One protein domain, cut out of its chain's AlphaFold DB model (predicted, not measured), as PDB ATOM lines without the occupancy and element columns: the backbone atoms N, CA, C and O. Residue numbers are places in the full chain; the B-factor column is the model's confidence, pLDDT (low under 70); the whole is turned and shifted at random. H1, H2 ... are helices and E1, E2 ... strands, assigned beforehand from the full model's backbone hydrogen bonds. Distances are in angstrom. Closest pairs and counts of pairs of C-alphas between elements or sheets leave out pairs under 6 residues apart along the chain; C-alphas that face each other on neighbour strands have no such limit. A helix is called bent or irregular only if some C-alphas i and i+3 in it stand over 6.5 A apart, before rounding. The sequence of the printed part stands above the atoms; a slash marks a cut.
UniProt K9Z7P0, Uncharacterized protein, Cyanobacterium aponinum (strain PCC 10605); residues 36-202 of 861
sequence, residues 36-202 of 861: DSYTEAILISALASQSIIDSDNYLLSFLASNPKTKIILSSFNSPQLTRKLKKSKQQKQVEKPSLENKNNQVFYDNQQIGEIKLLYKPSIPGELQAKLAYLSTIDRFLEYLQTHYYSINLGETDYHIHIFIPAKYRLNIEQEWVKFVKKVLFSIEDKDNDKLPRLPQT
ATOM      1  N   ASP A  36     319.046 250.091 131.249       74.50
ATOM      2  CA  ASP A  36     320.240 249.535 130.639       74.50
ATOM      3  C   ASP A  36     320.172 248.014 130.540       74.50
ATOM      4  O   ASP A  36     320.573 247.459 129.514       74.50
ATOM      5  N   SER A  37     319.596 247.342 131.530       75.31
ATOM      6  CA  SER A  37     319.456 245.884 131.524       75.31
ATOM      7  C   SER A  37     318.491 245.366 130.439       75.31
ATOM      8  O   SER A  37     318.598 244.217 130.014       75.31
ATOM      9  N   TYR A  38     317.586 246.212 129.924       83.06
ATOM     10  CA  TYR A  38     316.526 245.819 128.974       83.06
ATOM     11  C   TYR A  38     316.589 246.530 127.618       83.06
ATOM     12  O   TYR A  38     315.676 246.382 126.799       83.06
ATOM     13  N   THR A  39     317.652 247.291 127.364       87.62
ATOM     14  CA  THR A  39     317.762 248.185 126.204       87.62
ATOM     15  C   THR A  39     317.537 247.458 124.879       87.62
ATOM     16  O   THR A  39     316.695 247.869 124.080       87.62
ATOM     17  N   GLU A  40     318.230 246.340 124.648       87.62
ATOM     18  CA  GLU A  40     318.101 245.571 123.409       87.62
ATOM     19  C   GLU A  40     316.689 245.025 123.226       87.62
ATOM     20  O   GLU A  40     316.159 245.035 122.117       87.62
ATOM     21  N   ALA A  41     316.068 244.566 124.313       87.44
ATOM     22  CA  ALA A  41     314.727 244.018 124.272       87.44
ATOM     23  C   ALA A  41     313.725 245.106 123.855       87.44
ATOM     24  O   ALA A  41     313.014 244.933 122.861       87.44
ATOM     25  N   ILE A  42     313.737 246.250 124.546       90.94
ATOM     26  CA  ILE A  42     312.869 247.403 124.268       90.94
ATOM     27  C   ILE A  42     313.031 247.878 122.818       90.94
ATOM     28  O   ILE A  42     312.034 248.030 122.111       90.94
ATOM     29  N   LEU A  43     314.269 248.041 122.342       91.31
ATOM     30  CA  LEU A  43     314.550 248.489 120.974       91.31
ATOM     31  C   LEU A  43     314.069 247.485 119.917       91.31
ATOM     32  O   LEU A  43     313.478 247.883 118.912       91.31
ATOM     33  N   ILE A  44     314.259 246.179 120.143       90.50
ATOM     34  CA  ILE A  44     313.761 245.135 119.234       90.50
ATOM     35  C   ILE A  44     312.231 245.150 119.173       90.50
ATOM     36  O   ILE A  44     311.674 245.023 118.085       90.50
ATOM     37  N   SER A  45     311.548 245.321 120.305       91.19
ATOM     38  CA  SER A  45     310.085 245.434 120.352       91.19
ATOM     39  C   SER A  45     309.576 246.702 119.657       91.19
ATOM     40  O   SER A  45     308.627 246.646 118.866       91.19
ATOM     41  N   ALA A  46     310.243 247.836 119.867       92.44
ATOM     42  CA  ALA A  46     309.913 249.091 119.204       92.44
ATOM     43  C   ALA A  46     310.111 249.010 117.676       92.44
ATOM     44  O   ALA A  46     309.239 249.456 116.931       92.44
ATOM     45  N   LEU A  47     311.176 248.366 117.190       91.19
ATOM     46  CA  LEU A  47     311.363 248.087 115.758       91.19
ATOM     47  C   LEU A  47     310.340 247.074 115.226       91.19
ATOM     48  O   LEU A  47     309.719 247.297 114.191       91.19
ATOM     49  N   ALA A  48     310.110 245.967 115.939       89.62
ATOM     50  CA  ALA A  48     309.182 244.920 115.504       89.62
ATOM     51  C   ALA A  48     307.741 245.440 115.381       89.62
ATOM     52  O   ALA A  48     307.027 245.056 114.454       89.62
ATOM     53  N   SER A  49     307.347 246.345 116.278       90.31
ATOM     54  CA  SER A  49     306.062 247.042 116.221       90.31
ATOM     55  C   SER A  49     306.015 248.163 115.181       90.31
ATOM     56  O   SER A  49     304.913 248.560 114.809       90.31
ATOM     57  N   GLN A  50     307.155 248.633 114.660       89.56
ATOM     58  CA  GLN A  50     307.295 249.840 113.825       89.56
ATOM     59  C   GLN A  50     307.037 251.151 114.590       89.56
ATOM     60  O   GLN A  50     306.578 252.135 114.012       89.56
ATOM     61  N   SER A  51     307.307 251.167 115.897       88.44
ATOM     62  CA  SER A  51     307.332 252.398 116.703       88.44
ATOM     63  C   SER A  51     308.605 253.221 116.455       88.44
ATOM     64  O   SER A  51     308.606 254.418 116.711       88.44
ATOM     65  N   ILE A  52     309.662 252.592 115.928       87.50
ATOM     66  CA  ILE A  52     310.871 253.230 115.381       87.50
ATOM     67  C   ILE A  52     310.910 252.951 113.875       87.50
ATOM     68  O   ILE A  52     310.472 251.890 113.423       87.50
ATOM     69  N   ILE A  53     311.432 253.890 113.086       76.31
ATOM     70  CA  ILE A  53     311.590 253.703 111.642       76.31
ATOM     71  C   ILE A  53     312.763 252.746 111.379       76.31
ATOM     72  O   ILE A  53     313.907 253.029 111.724       76.31
ATOM     73  N   ASP A  54     312.497 251.642 110.678       66.56
ATOM     74  CA  ASP A  54     313.480 250.602 110.325       66.56
ATOM     75  C   ASP A  54     314.636 251.058 109.393       66.56
ATOM     76  O   ASP A  54     315.361 250.215 108.860       66.56
ATOM     77  N   SER A  55     314.777 252.355 109.103       68.44
ATOM     78  CA  SER A  55     315.873 252.917 108.296       68.44
ATOM     79  C   SER A  55     317.079 253.353 109.130       68.44
ATOM     80  O   SER A  55     318.079 253.789 108.562       68.44
ATOM     81  N   ASP A  56     316.998 253.243 110.457       76.44
ATOM     82  CA  ASP A  56     318.109 253.546 111.352       76.44
ATOM     83  C   ASP A  56     319.215 252.481 111.240       76.44
ATOM     84  O   ASP A  56     319.214 251.432 111.895       76.44
ATOM     85  N   ASN A  57     320.171 252.749 110.350       79.44
ATOM     86  CA  ASN A  57     321.299 251.860 110.085       79.44
ATOM     87  C   ASN A  57     322.217 251.691 111.303       79.44
ATOM     88  O   ASN A  57     322.844 250.636 111.429       79.44
ATOM     89  N   TYR A  58     322.295 252.693 112.184       83.94
ATOM     90  CA  TYR A  58     323.101 252.618 113.399       83.94
ATOM     91  C   TYR A  58     322.484 251.605 114.364       83.94
ATOM     92  O   TYR A  58     323.137 250.615 114.708       83.94
ATOM     93  N   LEU A  59     321.196 251.764 114.682       87.06
ATOM     94  CA  LEU A  59     320.466 250.852 115.562       87.06
ATOM     95  C   LEU A  59     320.460 249.409 115.031       87.06
ATOM     96  O   LEU A  59     320.721 248.461 115.778       87.06
ATOM     97  N   LEU A  60     320.216 249.225 113.728       86.56
ATOM     98  CA  LEU A  60     320.257 247.898 113.103       86.56
ATOM     99  C   LEU A  60     321.650 247.261 113.186       86.56
ATOM    100  O   LEU A  60     321.750 246.053 113.403       86.56
ATOM    101  N   SER A  61     322.723 248.046 113.034       84.69
ATOM    102  CA  SER A  61     324.096 247.541 113.155       84.69
ATOM    103  C   SER A  61     324.448 247.139 114.592       84.69
ATOM    104  O   SER A  61     324.998 246.053 114.787       84.69
ATOM    105  N   PHE A  62     324.048 247.938 115.591       87.56
ATOM    106  CA  PHE A  62     324.205 247.623 117.014       87.56
ATOM    107  C   PHE A  62     323.518 246.296 117.362       87.56
ATOM    108  O   PHE A  62     324.147 245.368 117.877       87.56
ATOM    109  N   LEU A  63     322.238 246.165 117.002       87.88
ATOM    110  CA  LEU A  63     321.461 244.960 117.277       87.88
ATOM    111  C   LEU A  63     322.016 243.738 116.527       87.88
ATOM    112  O   LEU A  63     322.057 242.648 117.095       87.88
ATOM    113  N   ALA A  64     322.484 243.884 115.284       86.00
ATOM    114  CA  ALA A  64     323.051 242.774 114.511       86.00
ATOM    115  C   ALA A  64     324.398 242.256 115.050       86.00
ATOM    116  O   ALA A  64     324.736 241.088 114.822       86.00
ATOM    117  N   SER A  65     325.150 243.099 115.761       82.44
ATOM    118  CA  SER A  65     326.392 242.719 116.442       82.44
ATOM    119  C   SER A  65     326.154 242.028 117.793       82.44
ATOM    120  O   SER A  65     327.069 241.395 118.319       82.44
ATOM    121  N   ASN A  66     324.938 242.095 118.352       81.75
ATOM    122  CA  ASN A  66     324.630 241.532 119.664       81.75
ATOM    123  C   ASN A  66     324.036 240.103 119.568       81.75
ATOM    124  O   ASN A  66     322.984 239.903 118.947       81.75
ATOM    125  N   PRO A  67     324.643 239.084 120.213       75.38
ATOM    126  CA  PRO A  67     324.134 237.711 120.176       75.38
ATOM    127  C   PRO A  67     322.749 237.547 120.830       75.38
ATOM    128  O   PRO A  67     322.016 236.627 120.450       75.38
ATOM    129  N   LYS A  68     322.355 238.433 121.764       77.06
ATOM    130  CA  LYS A  68     321.027 238.417 122.412       77.06
ATOM    131  C   LYS A  68     319.900 238.679 121.407       77.06
ATOM    132  O   LYS A  68     318.825 238.086 121.509       77.06
ATOM    133  N   THR A  69     320.159 239.508 120.395       83.31
ATOM    134  CA  THR A  69     319.155 240.002 119.444       83.31
ATOM    135  C   THR A  69     318.410 238.887 118.736       83.31
ATOM    136  O   THR A  69     317.189 238.927 118.635       83.31
ATOM    137  N   LYS A  70     319.119 237.858 118.259       79.00
ATOM    138  CA  LYS A  70     318.491 236.761 117.509       79.00
ATOM    139  C   LYS A  70     317.482 235.983 118.360       79.00
ATOM    140  O   LYS A  70     316.467 235.546 117.828       79.00
ATOM    141  N   ILE A  71     317.778 235.820 119.649       76.12
ATOM    142  CA  ILE A  71     316.965 235.063 120.611       76.12
ATOM    143  C   ILE A  71     315.740 235.880 121.023       76.12
ATOM    144  O   ILE A  71     314.619 235.377 121.022       76.12
ATOM    145  N   ILE A  72     315.939 237.166 121.312       79.06
ATOM    146  CA  ILE A  72     314.837 238.078 121.618       79.06
ATOM    147  C   ILE A  72     313.910 238.192 120.399       79.06
ATOM    148  O   ILE A  72     312.698 238.038 120.514       79.06
ATOM    149  N   LEU A  73     314.462 238.363 119.198       81.06
ATOM    150  CA  LEU A  73     313.682 238.523 117.974       81.06
ATOM    151  C   LEU A  73     312.859 237.284 117.600       81.06
ATOM    152  O   LEU A  73     311.754 237.431 117.072       81.06
ATOM    153  N   SER A  74     313.351 236.069 117.885       76.56
ATOM    154  CA  SER A  74     312.571 234.849 117.631       76.56
ATOM    155  C   SER A  74     311.264 234.801 118.422       76.56
ATOM    156  O   SER A  74     310.317 234.168 117.959       76.56
ATOM    157  N   SER A  75     311.178 235.516 119.548       74.88
ATOM    158  CA  SER A  75     309.961 235.579 120.364       74.88
ATOM    159  C   SER A  75     308.850 236.469 119.779       74.88
ATOM    160  O   SER A  75     307.687 236.264 120.103       74.88
ATOM    161  N   PHE A  76     309.169 237.405 118.873       75.69
ATOM    162  CA  PHE A  76     308.202 238.355 118.289       75.69
ATOM    163  C   PHE A  76     307.641 237.948 116.926       75.69
ATOM    164  O   PHE A  76     306.853 238.689 116.345       75.69
ATOM    165  N   ASN A  77     308.087 236.819 116.367       71.75
ATOM    166  CA  ASN A  77     307.672 236.341 115.044       71.75
ATOM    167  C   ASN A  77     307.680 237.450 113.960       71.75
ATOM    168  O   ASN A  77     306.694 237.638 113.253       71.75
ATOM    169  N   SER A  78     308.791 238.195 113.830       81.06
ATOM    170  CA  SER A  78     308.962 239.258 112.819       81.06
ATOM    171  C   SER A  78     309.992 238.864 111.739       81.06
ATOM    172  O   SER A  78     311.193 239.145 111.869       81.06
ATOM    173  N   PRO A  79     309.568 238.199 110.638       80.94
ATOM    174  CA  PRO A  79     310.475 237.753 109.577       80.94
ATOM    175  C   PRO A  79     311.146 238.911 108.838       80.94
ATOM    176  O   PRO A  79     312.291 238.790 108.400       80.94
ATOM    177  N   GLN A  80     310.442 240.039 108.699       83.38
ATOM    178  CA  GLN A  80     310.948 241.220 108.003       83.38
ATOM    179  C   GLN A  80     312.133 241.832 108.752       83.38
ATOM    180  O   GLN A  80     313.206 241.987 108.163       83.38
ATOM    181  N   LEU A  81     311.982 242.079 110.058       85.69
ATOM    182  CA  LEU A  81     313.065 242.578 110.906       85.69
ATOM    183  C   LEU A  81     314.218 241.567 110.982       85.69
ATOM    184  O   LEU A  81     315.381 241.941 110.842       85.69
ATOM    185  N   THR A  82     313.905 240.267 111.056       85.25
ATOM    186  CA  THR A  82     314.917 239.193 111.004       85.25
ATOM    187  C   THR A  82     315.755 239.260 109.730       85.25
ATOM    188  O   THR A  82     316.977 239.105 109.771       85.25
ATOM    189  N   ARG A  83     315.121 239.487 108.574       84.25
ATOM    190  CA  ARG A  83     315.827 239.599 107.294       84.25
ATOM    191  C   ARG A  83     316.674 240.870 107.223       84.25
ATOM    192  O   ARG A  83     317.765 240.804 106.662       84.25
ATOM    193  N   LYS A  84     316.197 241.991 107.772       84.62
ATOM    194  CA  LYS A  84     316.943 243.259 107.821       84.62
ATOM    195  C   LYS A  84     318.195 243.138 108.693       84.62
ATOM    196  O   LYS A  84     319.283 243.388 108.191       84.62
ATOM    197  N   LEU A  85     318.063 242.618 109.914       85.81
ATOM    198  CA  LEU A  85     319.188 242.416 110.841       85.81
ATOM    199  C   LEU A  85     320.236 241.417 110.323       85.81
ATOM    200  O   LEU A  85     321.421 241.541 110.608       85.81
ATOM    201  N   LYS A  86     319.827 240.426 109.518       84.69
ATOM    202  CA  LYS A  86     320.775 239.527 108.834       84.69
ATOM    203  C   LYS A  86     321.548 240.206 107.699       84.69
ATOM    204  O   LYS A  86     322.606 239.716 107.323       84.69
ATOM    205  N   LYS A  87     320.987 241.260 107.100       83.25
ATOM    206  CA  LYS A  87     321.588 241.994 105.976       83.25
ATOM    207  C   LYS A  87     322.431 243.190 106.425       83.25
ATOM    208  O   LYS A  87     323.262 243.648 105.646       83.25
ATOM    209  N   SER A  88     322.213 243.712 107.630       81.81
ATOM    210  CA  SER A  88     323.006 244.809 108.188       81.81
ATOM    211  C   SER A  88     324.452 244.376 108.441       81.81
ATOM    212  O   SER A  88     324.713 243.260 108.891       81.81
ATOM    213  N   LYS A  89     325.405 245.268 108.146       74.56
ATOM    214  CA  LYS A  89     326.831 245.027 108.399       74.56
ATOM    215  C   LYS A  89     327.087 244.994 109.906       74.56
ATOM    216  O   LYS A  89     326.759 245.952 110.599       74.56
ATOM    217  N   GLN A  90     327.711 243.922 110.389       72.31
ATOM    218  CA  GLN A  90     328.204 243.844 111.764       72.31
ATOM    219  C   GLN A  90     329.405 244.779 111.920       72.31
ATOM    220  O   GLN A  90     330.402 244.642 111.208       72.31
ATOM    221  N   GLN A  91     329.311 245.734 112.842       67.44
ATOM    222  CA  GLN A  91     330.423 246.605 113.217       67.44
ATOM    223  C   GLN A  91     331.005 246.131 114.555       67.44
ATOM    224  O   GLN A  91     330.258 245.767 115.465       67.44
ATOM    225  N   LYS A  92     332.341 246.092 114.662       58.84
ATOM    226  CA  LYS A  92     333.057 245.529 115.825       58.84
ATOM    227  C   LYS A  92     332.965 246.390 117.091       58.84
ATOM    228  O   LYS A  92     333.206 245.866 118.171       58.84
ATOM    229  N   GLN A  93     332.627 247.672 116.966       61.06
ATOM    230  CA  GLN A  93     332.454 248.606 118.078       61.06
ATOM    231  C   GLN A  93     331.319 249.568 117.726       61.06
ATOM    232  O   GLN A  93     331.511 250.487 116.938       61.06
ATOM    233  N   VAL A  94     330.128 249.311 118.264       69.00
ATOM    234  CA  VAL A  94     328.999 250.244 118.214       69.00
ATOM    235  C   VAL A  94     328.673 250.588 119.656       69.00
ATOM    236  O   VAL A  94     328.503 249.679 120.471       69.00
ATOM    237  N   GLU A  95     328.652 251.878 119.982       78.56
ATOM    238  CA  GLU A  95     328.233 252.339 121.306       78.56
ATOM    239  C   GLU A  95     326.796 251.896 121.595       78.56
ATOM    240  O   GLU A  95     325.983 251.700 120.689       78.56
ATOM    241  N   LYS A  96     326.493 251.670 122.874       82.81
ATOM    242  CA  LYS A  96     325.160 251.241 123.278       82.81
ATOM    243  C   LYS A  96     324.188 252.425 123.147       82.81
ATOM    244  O   LYS A  96     324.467 253.472 123.727       82.81
ATOM    245  N   PRO A  97     323.045 252.270 122.454       85.25
ATOM    246  CA  PRO A  97     322.040 253.321 122.374       85.25
ATOM    247  C   PRO A  97     321.469 253.643 123.762       85.25
ATOM    248  O   PRO A  97     321.114 252.730 124.506       85.25
ATOM    249  N   SER A  98     321.349 254.927 124.104       86.31
ATOM    250  CA  SER A  98     320.762 255.374 125.370       86.31
ATOM    251  C   SER A  98     319.240 255.487 125.274       86.31
ATOM    252  O   SER A  98     318.714 256.079 124.328       86.31
ATOM    253  N   LEU A  99     318.536 254.967 126.279       89.56
ATOM    254  CA  LEU A  99     317.091 255.126 126.436       89.56
ATOM    255  C   LEU A  99     316.791 256.064 127.603       89.56
ATOM    256  O   LEU A  99     317.381 255.934 128.674       89.56
ATOM    257  N   GLU A 100     315.828 256.964 127.426       90.25
ATOM    258  CA  GLU A 100     315.367 257.851 128.495       90.25
ATOM    259  C   GLU A 100     313.983 257.423 128.994       90.25
ATOM    260  O   GLU A 100     313.070 257.220 128.192       90.25
ATOM    261  N   ASN A 101     313.801 257.327 130.315       87.62
ATOM    262  CA  ASN A 101     312.486 257.158 130.937       87.62
ATOM    263  C   ASN A 101     312.008 258.494 131.517       87.62
ATOM    264  O   ASN A 101     312.604 259.010 132.463       87.62
ATOM    265  N   LYS A 102     310.912 259.036 130.985       87.56
ATOM    266  CA  LYS A 102     310.253 260.247 131.492       87.56
ATOM    267  C   LYS A 102     308.801 259.906 131.808       87.56
ATOM    268  O   LYS A 102     308.017 259.659 130.901       87.56
ATOM    269  N   ASN A 103     308.427 259.891 133.088       85.81
ATOM    270  CA  ASN A 103     307.058 259.591 133.542       85.81
ATOM    271  C   ASN A 103     306.487 258.276 132.970       85.81
ATOM    272  O   ASN A 103     305.364 258.252 132.471       85.81
ATOM    273  N   ASN A 104     307.265 257.190 133.027       88.44
ATOM    274  CA  ASN A 104     306.941 255.882 132.445       88.44
ATOM    275  C   ASN A 104     306.845 255.855 130.913       88.44
ATOM    276  O   ASN A 104     306.498 254.820 130.353       88.44
ATOM    277  N   GLN A 105     307.160 256.942 130.214       92.94
ATOM    278  CA  GLN A 105     307.312 256.945 128.765       92.94
ATOM    279  C   GLN A 105     308.782 256.744 128.412       92.94
ATOM    280  O   GLN A 105     309.662 257.373 129.001       92.94
ATOM    281  N   VAL A 106     309.041 255.865 127.448       92.56
ATOM    282  CA  VAL A 106     310.398 255.540 127.005       92.56
ATOM    283  C   VAL A 106     310.682 256.259 125.698       92.56
ATOM    284  O   VAL A 106     309.891 256.170 124.751       92.56
ATOM    285  N   PHE A 107     311.822 256.940 125.645       92.56
ATOM    286  CA  PHE A 107     312.287 257.692 124.490       92.56
ATOM    287  C   PHE A 107     313.603 257.126 123.959       92.56
ATOM    288  O   PHE A 107     314.478 256.724 124.728       92.56
ATOM    289  N   TYR A 108     313.733 257.134 122.635       91.50
ATOM    290  CA  TYR A 108     314.970 256.890 121.903       91.50
ATOM    291  C   TYR A 108     315.153 258.031 120.905       91.50
ATOM    292  O   TYR A 108     314.223 258.325 120.160       91.50
ATOM    293  N   ASP A 109     316.306 258.701 120.932       87.06
ATOM    294  CA  ASP A 109     316.609 259.870 120.087       87.06
ATOM    295  C   ASP A 109     315.480 260.927 120.066       87.06
ATOM    296  O   ASP A 109     314.969 261.333 119.026       87.06
ATOM    297  N   ASN A 110     315.010 261.321 121.258       86.56
ATOM    298  CA  ASN A 110     313.876 262.238 121.476       86.56
ATOM    299  C   ASN A 110     312.512 261.789 120.907       86.56
ATOM    300  O   ASN A 110     311.513 262.487 121.091       86.56
ATOM    301  N   GLN A 111     312.421 260.617 120.281       90.62
ATOM    302  CA  GLN A 111     311.168 260.020 119.838       90.62
ATOM    303  C   GLN A 111     310.590 259.127 120.939       90.62
ATOM    304  O   GLN A 111     311.278 258.260 121.477       90.62
ATOM    305  N   GLN A 112     309.305 259.296 121.261       93.06
ATOM    306  CA  GLN A 112     308.611 258.369 122.157       93.06
ATOM    307  C   GLN A 112     308.441 257.015 121.457       93.06
ATOM    308  O   GLN A 112     307.757 256.918 120.437       93.06
ATOM    309  N   ILE A 113     309.023 255.964 122.030       94.69
ATOM    310  CA  ILE A 113     308.976 254.607 121.467       94.69
ATOM    311  C   ILE A 113     308.000 253.686 122.201       94.69
ATOM    312  O   ILE A 113     307.607 252.655 121.656       94.69
ATOM    313  N   GLY A 114     307.562 254.062 123.406       94.94
ATOM    314  CA  GLY A 114     306.534 253.336 124.148       94.94
ATOM    315  C   GLY A 114     306.335 253.824 125.575       94.94
ATOM    316  O   GLY A 114     306.742 254.930 125.935       94.94
ATOM    317  N   GLU A 115     305.692 252.986 126.381       94.31
ATOM    318  CA  GLU A 115     305.437 253.215 127.803       94.31
ATOM    319  C   GLU A 115     305.700 251.956 128.639       94.31
ATOM    320  O   GLU A 115     305.604 250.832 128.146       94.31
ATOM    321  N   ILE A 116     306.025 252.142 129.916       92.56
ATOM    322  CA  ILE A 116     306.167 251.083 130.913       92.56
ATOM    323  C   ILE A 116     304.924 251.090 131.801       92.56
ATOM    324  O   ILE A 116     304.617 252.088 132.450       92.56
ATOM    325  N   LYS A 117     304.219 249.960 131.874       91.81
ATOM    326  CA  LYS A 117     303.100 249.762 132.800       91.81
ATOM    327  C   LYS A 117     303.475 248.805 133.926       91.81
ATOM    328  O   LYS A 117     304.086 247.763 133.695       91.81
ATOM    329  N   LEU A 118     303.037 249.151 135.134       91.12
ATOM    330  CA  LEU A 118     303.070 248.299 136.318       91.12
ATOM    331  C   LEU A 118     301.727 247.567 136.444       91.12
ATOM    332  O   LEU A 118     300.679 248.201 136.557       91.12
ATOM    333  N   LEU A 119     301.765 246.236 136.433       93.62
ATOM    334  CA  LEU A 119     300.597 245.374 136.596       93.62
ATOM    335  C   LEU A 119     300.687 244.589 137.905       93.62
ATOM    336  O   LEU A 119     301.671 243.896 138.156       93.62
ATOM    337  N   TYR A 120     299.637 244.651 138.715       91.06
ATOM    338  CA  TYR A 120     299.505 243.926 139.973       91.06
ATOM    339  C   TYR A 120     298.895 242.543 139.752       91.06
ATOM    340  O   TYR A 120     297.893 242.391 139.044       91.06
ATOM    341  N   LYS A 121     299.491 241.548 140.409       89.00
ATOM    342  CA  LYS A 121     298.985 240.180 140.513       89.00
ATOM    343  C   LYS A 121     298.030 240.058 141.706       89.00
ATOM    344  O   LYS A 121     298.223 240.744 142.713       89.00
ATOM    345  N   PRO A 122     297.035 239.159 141.657       84.06
ATOM    346  CA  PRO A 122     296.289 238.776 142.842       84.06
ATOM    347  C   PRO A 122     297.181 237.981 143.797       84.06
ATOM    348  O   PRO A 122     298.189 237.394 143.396       84.06
ATOM    349  N   SER A 123     296.734 237.869 145.045       79.81
ATOM    350  CA  SER A 123     297.267 236.897 145.997       79.81
ATOM    351  C   SER A 123     297.271 235.498 145.370       79.81
ATOM    352  O   SER A 123     296.218 234.950 145.028       79.81
ATOM    353  N   ILE A 124     298.463 234.929 145.185       80.69
ATOM    354  CA  ILE A 124     298.633 233.620 144.552       80.69
ATOM    355  C   ILE A 124     298.026 232.538 145.467       80.69
ATOM    356  O   ILE A 124     298.314 232.535 146.666       80.69
ATOM    357  N   PRO A 125     297.218 231.596 144.936       81.56
ATOM    358  CA  PRO A 125     296.651 230.506 145.727       81.56
ATOM    359  C   PRO A 125     297.708 229.690 146.487       81.56
ATOM    360  O   PRO A 125     298.781 229.398 145.958       81.56
ATOM    361  N   GLY A 126     297.382 229.267 147.712       75.94
ATOM    362  CA  GLY A 126     298.242 228.366 148.494       75.94
ATOM    363  C   GLY A 126     298.169 226.905 148.032       75.94
ATOM    364  O   GLY A 126     299.148 226.165 148.135       75.94
ATOM    365  N   GLU A 127     297.015 226.494 147.497       82.12
ATOM    366  CA  GLU A 127     296.817 225.172 146.896       82.12
ATOM    367  C   GLU A 127     297.594 225.076 145.569       82.12
ATOM    368  O   GLU A 127     297.526 225.972 144.724       82.12
ATOM    369  N   LEU A 128     298.367 223.998 145.404       83.44
ATOM    370  CA  LEU A 128     299.395 223.880 144.365       83.44
ATOM    371  C   LEU A 128     298.820 223.865 142.945       83.44
ATOM    372  O   LEU A 128     299.355 224.524 142.054       83.44
ATOM    373  N   GLN A 129     297.727 223.145 142.718       86.44
ATOM    374  CA  GLN A 129     297.125 223.042 141.395       86.44
ATOM    375  C   GLN A 129     296.503 224.367 140.936       86.44
ATOM    376  O   GLN A 129     296.617 224.742 139.765       86.44
ATOM    377  N   ALA A 130     295.877 225.106 141.844       86.19
ATOM    378  CA  ALA A 130     295.375 226.441 141.582       86.19
ATOM    379  C   ALA A 130     296.506 227.448 141.374       86.19
ATOM    380  O   ALA A 130     296.425 228.268 140.463       86.19
ATOM    381  N   LYS A 131     297.580 227.360 142.165       86.50
ATOM    382  CA  LYS A 131     298.784 228.176 141.982       86.50
ATOM    383  C   LYS A 131     299.348 228.014 140.575       86.50
ATOM    384  O   LYS A 131     299.550 229.007 139.881       86.50
ATOM    385  N   LEU A 132     299.544 226.770 140.137       88.31
ATOM    386  CA  LEU A 132     300.023 226.471 138.787       88.31
ATOM    387  C   LEU A 132     299.057 226.982 137.716       88.31
ATOM    388  O   LEU A 132     299.514 227.542 136.728       88.31
ATOM    389  N   ALA A 133     297.743 226.857 137.924       90.31
ATOM    390  CA  ALA A 133     296.748 227.382 136.992       90.31
ATOM    391  C   ALA A 133     296.811 228.915 136.862       90.31
ATOM    392  O   ALA A 133     296.740 229.435 135.748       90.31
ATOM    393  N   TYR A 134     296.983 229.641 137.972       90.44
ATOM    394  CA  TYR A 134     297.120 231.102 137.964       90.44
ATOM    395  C   TYR A 134     298.395 231.527 137.236       90.44
ATOM    396  O   TYR A 134     298.325 232.319 136.300       90.44
ATOM    397  N   LEU A 135     299.540 230.958 137.619       87.62
ATOM    398  CA  LEU A 135     300.839 231.307 137.038       87.62
ATOM    399  C   LEU A 135     300.910 230.947 135.549       87.62
ATOM    400  O   LEU A 135     301.254 231.794 134.733       87.62
ATOM    401  N   SER A 136     300.460 229.746 135.178       88.38
ATOM    402  CA  SER A 136     300.343 229.314 133.779       88.38
ATOM    403  C   SER A 136     299.463 230.254 132.950       88.38
ATOM    404  O   SER A 136     299.789 230.560 131.803       88.38
ATOM    405  N   THR A 137     298.347 230.728 133.513       92.06
ATOM    406  CA  THR A 137     297.444 231.628 132.785       92.06
ATOM    407  C   THR A 137     298.038 233.027 132.643       92.06
ATOM    408  O   THR A 137     297.929 233.608 131.566       92.06
ATOM    409  N   ILE A 138     298.704 233.547 133.682       91.69
ATOM    410  CA  ILE A 138     299.446 234.816 133.618       91.69
ATOM    411  C   ILE A 138     300.523 234.736 132.530       91.69
ATOM    412  O   ILE A 138     300.552 235.588 131.646       91.69
ATOM    413  N   ASP A 139     301.335 233.677 132.523       88.12
ATOM    414  CA  ASP A 139     302.403 233.490 131.535       88.12
ATOM    415  C   ASP A 139     301.877 233.440 130.096       88.12
ATOM    416  O   ASP A 139     302.463 234.042 129.193       88.12
ATOM    417  N   ARG A 140     300.756 232.742 129.875       88.81
ATOM    418  CA  ARG A 140     300.099 232.670 128.561       88.81
ATOM    419  C   ARG A 140     299.483 234.002 128.152       88.81
ATOM    420  O   ARG A 140     299.499 234.327 126.968       88.81
ATOM    421  N   PHE A 141     298.956 234.770 129.103       92.75
ATOM    422  CA  PHE A 141     298.429 236.099 128.819       92.75
ATOM    423  C   PHE A 141     299.548 237.085 128.459       92.75
ATOM    424  O   PHE A 141     299.416 237.825 127.490       92.75
ATOM    425  N   LEU A 142     300.688 237.045 129.153       90.75
ATOM    426  CA  LEU A 142     301.862 237.840 128.777       90.75
ATOM    427  C   LEU A 142     302.391 237.454 127.392       90.75
ATOM    428  O   LEU A 142     302.749 238.328 126.607       90.75
ATOM    429  N   GLU A 143     302.395 236.161 127.060       87.31
ATOM    430  CA  GLU A 143     302.775 235.698 125.721       87.31
ATOM    431  C   GLU A 143     301.786 236.165 124.641       87.31
ATOM    432  O   GLU A 143     302.197 236.533 123.538       87.31
ATOM    433  N   TYR A 144     300.491 236.208 124.964       90.31
ATOM    434  CA  TYR A 144     299.475 236.807 124.104       90.31
ATOM    435  C   TYR A 144     299.768 238.286 123.838       90.31
ATOM    436  O   TYR A 144     299.815 238.696 122.676       90.31
ATOM    437  N   LEU A 145     300.052 239.069 124.885       91.94
ATOM    438  CA  LEU A 145     300.398 240.483 124.729       91.94
ATOM    439  C   LEU A 145     301.686 240.667 123.909       91.94
ATOM    440  O   LEU A 145     301.750 241.521 123.027       91.94
ATOM    441  N   GLN A 146     302.689 239.820 124.135       88.94
ATOM    442  CA  GLN A 146     303.941 239.830 123.383       88.94
ATOM    443  C   GLN A 146     303.738 239.501 121.899       88.94
ATOM    444  O   GLN A 146     304.348 240.132 121.040       88.94
ATOM    445  N   THR A 147     302.874 238.535 121.585       86.31
ATOM    446  CA  THR A 147     302.640 238.077 120.207       86.31
ATOM    447  C   THR A 147     301.819 239.083 119.401       86.31
ATOM    448  O   THR A 147     302.133 239.332 118.239       86.31
ATOM    449  N   HIS A 148     300.783 239.674 120.006       88.06
ATOM    450  CA  HIS A 148     299.841 240.564 119.308       88.06
ATOM    451  C   HIS A 148     300.227 242.044 119.370       88.06
ATOM    452  O   HIS A 148     299.898 242.808 118.463       88.06
ATOM    453  N   TYR A 149     300.936 242.451 120.423       91.25
ATOM    454  CA  TYR A 149     301.255 243.857 120.696       91.25
ATOM    455  C   TYR A 149     302.751 244.118 120.875       91.25
ATOM    456  O   TYR A 149     303.140 245.239 121.197       91.25
ATOM    457  N   TYR A 150     303.599 243.105 120.660       90.94
ATOM    458  CA  TYR A 150     305.055 243.200 120.799       90.94
ATOM    459  C   TYR A 150     305.508 243.659 122.193       90.94
ATOM    460  O   TYR A 150     306.621 244.152 122.344       90.94
ATOM    461  N   SER A 151     304.670 243.505 123.224       91.38
ATOM    462  CA  SER A 151     305.016 243.918 124.586       91.38
ATOM    463  C   SER A 151     306.128 243.056 125.186       91.38
ATOM    464  O   SER A 151     306.240 241.874 124.857       91.38
ATOM    465  N   ILE A 152     306.893 243.609 126.128       88.62
ATOM    466  CA  ILE A 152     307.996 242.902 126.798       88.62
ATOM    467  C   ILE A 152     307.812 242.913 128.301       88.62
ATOM    468  O   ILE A 152     307.575 243.969 128.872       88.62
ATOM    469  N   ASN A 153     308.005 241.759 128.941       87.31
ATOM    470  CA  ASN A 153     308.182 241.688 130.388       87.31
ATOM    471  C   ASN A 153     309.592 242.181 130.759       87.31
ATOM    472  O   ASN A 153     310.582 241.550 130.387       87.31
ATOM    473  N   LEU A 154     309.660 243.308 131.463       84.12
ATOM    474  CA  LEU A 154     310.891 243.909 131.979       84.12
ATOM    475  C   LEU A 154     311.250 243.389 133.371       84.12
ATOM    476  O   LEU A 154     312.326 243.664 133.866       84.12
ATOM    477  N   GLY A 155     310.356 242.689 134.061       78.50
ATOM    478  CA  GLY A 155     310.640 242.226 135.410       78.50
ATOM    479  C   GLY A 155     309.389 241.780 136.136       78.50
ATOM    480  O   GLY A 155     308.326 242.394 136.034       78.50
ATOM    481  N   GLU A 156     309.535 240.716 136.912       82.06
ATOM    482  CA  GLU A 156     308.439 240.065 137.610       82.06
ATOM    483  C   GLU A 156     308.838 239.777 139.057       82.06
ATOM    484  O   GLU A 156     309.878 239.179 139.327       82.06
ATOM    485  N   THR A 157     307.977 240.176 139.987       80.88
ATOM    486  CA  THR A 157     308.029 239.768 141.394       80.88
ATOM    487  C   THR A 157     306.824 238.890 141.717       80.88
ATOM    488  O   THR A 157     305.953 238.662 140.871       80.88
ATOM    489  N   ASP A 158     306.714 238.418 142.957       76.50
ATOM    490  CA  ASP A 158     305.537 237.662 143.400       76.50
ATOM    491  C   ASP A 158     304.237 238.486 143.340       76.50
ATOM    492  O   ASP A 158     303.155 237.910 143.216       76.50
ATOM    493  N   TYR A 159     304.334 239.821 143.352       83.38
ATOM    494  CA  TYR A 159     303.182 240.722 143.456       83.38
ATOM    495  C   TYR A 159     302.915 241.547 142.201       83.38
ATOM    496  O   TYR A 159     301.787 241.995 142.003       83.38
ATOM    497  N   HIS A 160     303.922 241.787 141.364       88.56
ATOM    498  CA  HIS A 160     303.772 242.700 140.238       88.56
ATOM    499  C   HIS A 160     304.655 242.358 139.039       88.56
ATOM    500  O   HIS A 160     305.635 241.620 139.156       88.56
ATOM    501  N   ILE A 161     304.291 242.915 137.884       90.00
ATOM    502  CA  ILE A 161     304.968 242.746 136.598       90.00
ATOM    503  C   ILE A 161     305.151 244.114 135.948       90.00
ATOM    504  O   ILE A 161     304.205 244.900 135.890       90.00
ATOM    505  N   HIS A 162     306.347 244.371 135.433       88.62
ATOM    506  CA  HIS A 162     306.633 245.530 134.598       88.62
ATOM    507  C   HIS A 162     306.595 245.121 133.142       88.62
ATOM    508  O   HIS A 162     307.321 244.217 132.731       88.62
ATOM    509  N   ILE A 163     305.760 245.795 132.361       92.31
ATOM    510  CA  ILE A 163     305.667 245.548 130.929       92.31
ATOM    511  C   ILE A 163     305.984 246.810 130.140       92.31
ATOM    512  O   ILE A 163     305.469 247.882 130.445       92.31
ATOM    513  N   PHE A 164     306.811 246.681 129.112       93.31
ATOM    514  CA  PHE A 164     306.965 247.697 128.079       93.31
ATOM    515  C   PHE A 164     305.925 247.468 126.979       93.31
ATOM    516  O   PHE A 164     305.785 246.347 126.482       93.31
ATOM    517  N   ILE A 165     305.215 248.527 126.592       94.81
ATOM    518  CA  ILE A 165     304.228 248.545 125.511       94.81
ATOM    519  C   ILE A 165     304.704 249.551 124.453       94.81
ATOM    520  O   ILE A 165     304.873 250.730 124.777       94.81
ATOM    521  N   PRO A 166     304.905 249.134 123.192       94.75
ATOM    522  CA  PRO A 166     305.318 250.048 122.132       94.75
ATOM    523  C   PRO A 166     304.283 251.135 121.834       94.75
ATOM    524  O   PRO A 166     303.080 250.873 121.860       94.75
ATOM    525  N   ALA A 167     304.748 252.330 121.459       93.62
ATOM    526  CA  ALA A 167     303.920 253.531 121.281       93.62
ATOM    527  C   ALA A 167     302.809 253.376 120.228       93.62
ATOM    528  O   ALA A 167     301.791 254.068 120.293       93.62
ATOM    529  N   LYS A 168     302.974 252.449 119.277       91.88
ATOM    530  CA  LYS A 168     301.941 252.102 118.291       91.88
ATOM    531  C   LYS A 168     300.646 251.582 118.923       91.88
ATOM    532  O   LYS A 168     299.587 251.688 118.304       91.88
ATOM    533  N   TYR A 169     300.715 251.011 120.122       91.44
ATOM    534  CA  TYR A 169     299.583 250.376 120.785       91.44
ATOM    535  C   TYR A 169     299.171 251.131 122.046       91.44
ATOM    536  O   TYR A 169     299.994 251.652 122.791       91.44
ATOM    537  N   ARG A 170     297.865 251.131 122.319       87.38
ATOM    538  CA  ARG A 170     297.293 251.547 123.604       87.38
ATOM    539  C   ARG A 170     296.451 250.401 124.137       87.38
ATOM    540  O   ARG A 170     295.432 250.062 123.541       87.38
ATOM    541  N   LEU A 171     296.895 249.791 125.233       89.38
ATOM    542  CA  LEU A 171     296.281 248.573 125.762       89.38
ATOM    543  C   LEU A 171     295.426 248.866 126.991       89.38
ATOM    544  O   LEU A 171     295.907 249.441 127.971       89.38
ATOM    545  N   ASN A 172     294.179 248.397 126.948       91.81
ATOM    546  CA  ASN A 172     293.352 248.201 128.131       91.81
ATOM    547  C   ASN A 172     293.465 246.732 128.555       91.81
ATOM    548  O   ASN A 172     292.929 245.841 127.893       91.81
ATOM    549  N   ILE A 173     294.164 246.487 129.661       92.88
ATOM    550  CA  ILE A 173     294.511 245.134 130.113       92.88
ATOM    551  C   ILE A 173     293.269 244.272 130.381       92.88
ATOM    552  O   ILE A 173     293.268 243.089 130.050       92.88
ATOM    553  N   GLU A 174     292.189 244.847 130.911       92.25
ATOM    554  CA  GLU A 174     290.955 244.107 131.198       92.25
ATOM    555  C   GLU A 174     290.223 243.684 129.917       92.25
ATOM    556  O   GLU A 174     289.733 242.557 129.814       92.25
ATOM    557  N   GLN A 175     290.178 244.560 128.911       94.00
ATOM    558  CA  GLN A 175     289.575 244.231 127.617       94.00
ATOM    559  C   GLN A 175     290.391 243.170 126.872       94.00
ATOM    560  O   GLN A 175     289.820 242.225 126.318       94.00
ATOM    561  N   GLU A 176     291.719 243.298 126.888       95.00
ATOM    562  CA  GLU A 176     292.619 242.319 126.278       95.00
ATOM    563  C   GLU A 176     292.568 240.968 126.990       95.00
ATOM    564  O   GLU A 176     292.590 239.928 126.333       95.00
ATOM    565  N   TRP A 177     292.381 240.956 128.309       95.19
ATOM    566  CA  TRP A 177     292.133 239.731 129.062       95.19
ATOM    567  C   TRP A 177     290.874 239.001 128.582       95.19
ATOM    568  O   TRP A 177     290.921 237.802 128.304       95.19
ATOM    569  N   VAL A 178     289.749 239.704 128.416       94.75
ATOM    570  CA  VAL A 178     288.502 239.085 127.927       94.75
ATOM    571  C   VAL A 178     288.681 238.514 126.517       94.75
ATOM    572  O   VAL A 178     288.190 237.416 126.231       94.75
ATOM    573  N   LYS A 179     289.401 239.224 125.638       93.56
ATOM    574  CA  LYS A 179     289.735 238.728 124.294       93.56
ATOM    575  C   LYS A 179     290.607 237.478 124.368       93.56
ATOM    576  O   LYS A 179     290.260 236.486 123.733       93.56
ATOM    577  N   PHE A 180     291.669 237.500 125.171       93.81
ATOM    578  CA  PHE A 180     292.546 236.355 125.400       93.81
ATOM    579  C   PHE A 180     291.767 235.133 125.900       93.81
ATOM    580  O   PHE A 180     291.894 234.048 125.329       93.81
ATOM    581  N   VAL A 181     290.905 235.303 126.910       93.94
ATOM    582  CA  VAL A 181     290.112 234.200 127.466       93.94
ATOM    583  C   VAL A 181     289.222 233.571 126.390       93.94
ATOM    584  O   VAL A 181     289.228 232.350 126.238       93.94
ATOM    585  N   LYS A 182     288.498 234.383 125.609       91.62
ATOM    586  CA  LYS A 182     287.560 233.883 124.588       91.62
ATOM    587  C   LYS A 182     288.246 233.315 123.345       91.62
ATOM    588  O   LYS A 182     287.815 232.283 122.848       91.62
ATOM    589  N   LYS A 183     289.257 234.010 122.816       89.94
ATOM    590  CA  LYS A 183     289.837 233.732 121.490       89.94
ATOM    591  C   LYS A 183     291.081 232.846 121.527       89.94
ATOM    592  O   LYS A 183     291.438 232.274 120.505       89.94
ATOM    593  N   VAL A 184     291.727 232.715 122.686       90.75
ATOM    594  CA  VAL A 184     292.963 231.931 122.828       90.75
ATOM    595  C   VAL A 184     292.790 230.840 123.878       90.75
ATOM    596  O   VAL A 184     292.872 229.654 123.562       90.75
ATOM    597  N   LEU A 185     292.517 231.220 125.131       91.06
ATOM    598  CA  LEU A 185     292.526 230.290 126.262       91.06
ATOM    599  C   LEU A 185     291.446 229.210 126.145       91.06
ATOM    600  O   LEU A 185     291.733 228.051 126.440       91.06
ATOM    601  N   PHE A 186     290.239 229.600 125.719       93.00
ATOM    602  CA  PHE A 186     289.059 228.742 125.601       93.00
ATOM    603  C   PHE A 186     288.548 228.575 124.167       93.00
ATOM    604  O   PHE A 186     287.351 228.364 123.987       93.00
ATOM    605  N   SER A 187     289.423 228.666 123.158       91.25
ATOM    606  CA  SER A 187     289.024 228.487 121.757       91.25
ATOM    607  C   SER A 187     289.452 227.140 121.157       91.25
ATOM    608  O   SER A 187     290.430 226.533 121.610       91.25
ATOM    609  N   ILE A 188     288.711 226.675 120.144       90.19
ATOM    610  CA  ILE A 188     289.042 225.507 119.309       90.19
ATOM    611  C   ILE A 188     289.700 225.871 117.968       90.19
ATOM    612  O   ILE A 188     290.366 225.013 117.389       90.19
ATOM    613  N   GLU A 189     289.525 227.098 117.465       78.88
ATOM    614  CA  GLU A 189     289.890 227.476 116.089       78.88
ATOM    615  C   GLU A 189     291.212 228.241 116.006       78.88
ATOM    616  O   GLU A 189     291.535 229.041 116.881       78.88
ATOM    617  N   ASP A 190     291.942 228.044 114.903       67.00
ATOM    618  CA  ASP A 190     293.143 228.812 114.567       67.00
ATOM    619  C   ASP A 190     292.842 229.960 113.607       67.00
ATOM    620  O   ASP A 190     293.050 229.847 112.403       67.00
ATOM    621  N   LYS A 191     292.268 231.049 114.133       62.56
ATOM    622  CA  LYS A 191     291.855 232.193 113.300       62.56
ATOM    623  C   LYS A 191     292.984 233.167 112.994       62.56
ATOM    624  O   LYS A 191     292.968 233.785 111.935       62.56
ATOM    625  N   ASP A 192     293.952 233.283 113.899       60.84
ATOM    626  CA  ASP A 192     294.927 234.376 113.878       60.84
ATOM    627  C   ASP A 192     296.335 233.926 113.426       60.84
ATOM    628  O   ASP A 192     297.257 234.740 113.404       60.84
ATOM    629  N   ASN A 193     296.516 232.652 113.022       57.69
ATOM    630  CA  ASN A 193     297.816 232.046 112.661       57.69
ATOM    631  C   ASN A 193     298.913 232.260 113.729       57.69
ATOM    632  O   ASN A 193     300.116 232.200 113.438       57.69
ATOM    633  N   ASP A 194     298.516 232.527 114.973       67.44
ATOM    634  CA  ASP A 194     299.414 232.714 116.095       67.44
ATOM    635  C   ASP A 194     299.785 231.357 116.708       67.44
ATOM    636  O   ASP A 194     298.975 230.444 116.838       67.44
ATOM    637  N   LYS A 195     301.052 231.187 117.104       72.38
ATOM    638  CA  LYS A 195     301.558 229.918 117.668       72.38
ATOM    639  C   LYS A 195     301.118 229.685 119.125       72.38
ATOM    640  O   LYS A 195     301.748 228.900 119.834       72.38
ATOM    641  N   LEU A 196     300.080 230.383 119.593       80.12
ATOM    642  CA  LEU A 196     299.624 230.319 120.979       80.12
ATOM    643  C   LEU A 196     298.813 229.032 121.212       80.12
ATOM    644  O   LEU A 196     297.832 228.786 120.509       80.12
ATOM    645  N   PRO A 197     299.169 228.198 122.208       80.94
ATOM    646  CA  PRO A 197     298.425 226.975 122.493       80.94
ATOM    647  C   PRO A 197     296.977 227.270 122.905       80.94
ATOM    648  O   PRO A 197     296.749 228.028 123.856       80.94
ATOM    649  N   ARG A 198     296.008 226.626 122.242       87.88
ATOM    650  CA  ARG A 198     294.570 226.697 122.556       87.88
ATOM    651  C   ARG A 198     294.086 225.413 123.236       87.88
ATOM    652  O   ARG A 198     294.895 224.535 123.541       87.88
ATOM    653  N   LEU A 199     292.781 225.286 123.505       89.19
ATOM    654  CA  LEU A 199     292.248 224.140 124.255       89.19
ATOM    655  C   LEU A 199     292.569 222.772 123.630       89.19
ATOM    656  O   LEU A 199     292.922 221.871 124.392       89.19
ATOM    657  N   PRO A 200     292.504 222.556 122.300       88.00
ATOM    658  CA  PRO A 200     292.912 221.276 121.729       88.00
ATOM    659  C   PRO A 200     294.379 220.939 122.034       88.00
ATOM    660  O   PRO A 200     294.694 219.802 122.382       88.00
ATOM    661  N   GLN A 201     295.275 221.928 121.970       84.06
ATOM    662  CA  GLN A 201     296.703 221.741 122.226       84.06
ATOM    663  C   GLN A 201     297.028 221.602 123.719       84.06
ATOM    664  O   GLN A 201     298.027 220.962 124.045       84.06
ATOM    665  N   THR A 202     296.210 222.157 124.621       85.81
ATOM    666  CA  THR A 202     296.420 222.060 126.074       85.81
ATOM    667  C   THR A 202     295.599 220.941 126.713       85.81
ATOM    668  O   THR A 202     296.164 219.982 127.232       85.81
TER     669      THR A 202
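What this domain is: This is residues 36 to 202 of the 861 residues of an uncharacterized protein of Cyanobacterium aponinum (strain PCC 10605) (UniProt K9Z7P0). A strongly twisted sheet of five strands, curled like part of a barrel, has helix H1 packed slantwise over one face, and the short helices H2, H3 and H4 cluster round H1 away from the sheet. Toward the other end of the longest axis lie H5, a long helix that only grazes the sheet near its last residues, and H6, nearly at right angles to H5, with the small H7 beyond H6. The 167 printed residues hold seven named helices and five named strands in the order H1 H2 H3 H4 E1 E2 E3 H5 E4 E5 H6 H7; the sheet order is E1, E2, E3, E5, E4, antiparallel throughout, and the class is mixed, helices and strands. The whole is compact, with a radius of gyration of the C-alphas of 17.3 A and spans of 51 by 35 by 27 A.

How they stand to each other: E1, residues 100 to 102, E2, residues 105 to 108, and E3, residues 111 to 120, form a meander, each strand the antiparallel neighbour of the one before. E1 and E2 are a hairpin, with N 102 and O 105 2.9 A apart, within hydrogen-bond range. E2 and E3 are a hairpin too, with N 108 and O 111 at 2.9 A. E5, residues 160 to 166, is the antiparallel neighbour of E3 at 156 degrees, with N 117 and O 163 at 2.8 A. E4, residues 152 to 156, is an edge strand and forms a hairpin with E5, with N 154 and O 162 at 2.8 A. H1, residues 36 to 49, is on the sheet at a height of 7.3 A, making two layers, a helix on one face of a sheet; it lies over E5 and runs slantwise to the strands, at 45 degrees to E5 on the local plane. The closest C-alphas of H1 and E5 are those of Ala 46 and Pro 166, 5.5 A apart. H3, residues 67 to 74, touches residues 40 to 44 of H1 at a steep tilt of 40 degrees, the closest C-alphas being those of Ala 41 and Ile 72, 6.5 A apart. H2, residues 57 to 65, touches H4, residues 79 to 87, about perpendicular at 87 degrees, the closest C-alphas being those of Ala 64 and Leu 85, 5.3 A apart. H5, residues 128 to 149, only grazes the sheet with its residues 142 to 149. E3, H5 and E4 form a split strand-helix-strand unit, two strands running the same way with E5 between them, and its crossover is right-handed. H6, residues 173 to 185, only just touches H5, with 3 pairs of C-alphas within 8 A, about perpendicular at 78 degrees; the closest are those of Phe 141 and Phe 180, 6.8 A apart. H7, residues 199 to 202, is close to H6 but not clearly touching, the closest C-alphas being those of Leu 185 and Leu 199, 6.5 A apart. H2 and H5 are apart. Every O i to N i+4 pair is within hydrogen-bond range in H2, H4 and H5, against 8 of 10 in H1, 3 of 4 in H3 and 8 of 9 in H6; H7 is too short for such a pair.

Where its parts are: E3 is 28.3 A from first to last C-alpha and E5 19.6 A. H1 begins at C-alpha 36, (320.240, 249.535, 130.639), and is 20.4 A long; it is irregular, with C-alphas 37 and 40 8.2 A apart. H5 is 31.0 A long, from C-alpha 128 at (299.395, 223.880, 144.365) to C-alpha 149, and H6 is 15.5 A long. H7 ends at C-alpha 202, (296.420, 222.060, 126.074).

The domain as a whole: The two C-alphas farthest apart are those of Lys 89 and Glu 127, at 52.7 A. The printed part has no cut. The links H4 to E1 and H6 to H7 are long, with 12 and 13 residues. The mean pLDDT of the printed part is 85.3, and it is under 70 at residues 54 to 55, 91 to 94 and 190 to 194.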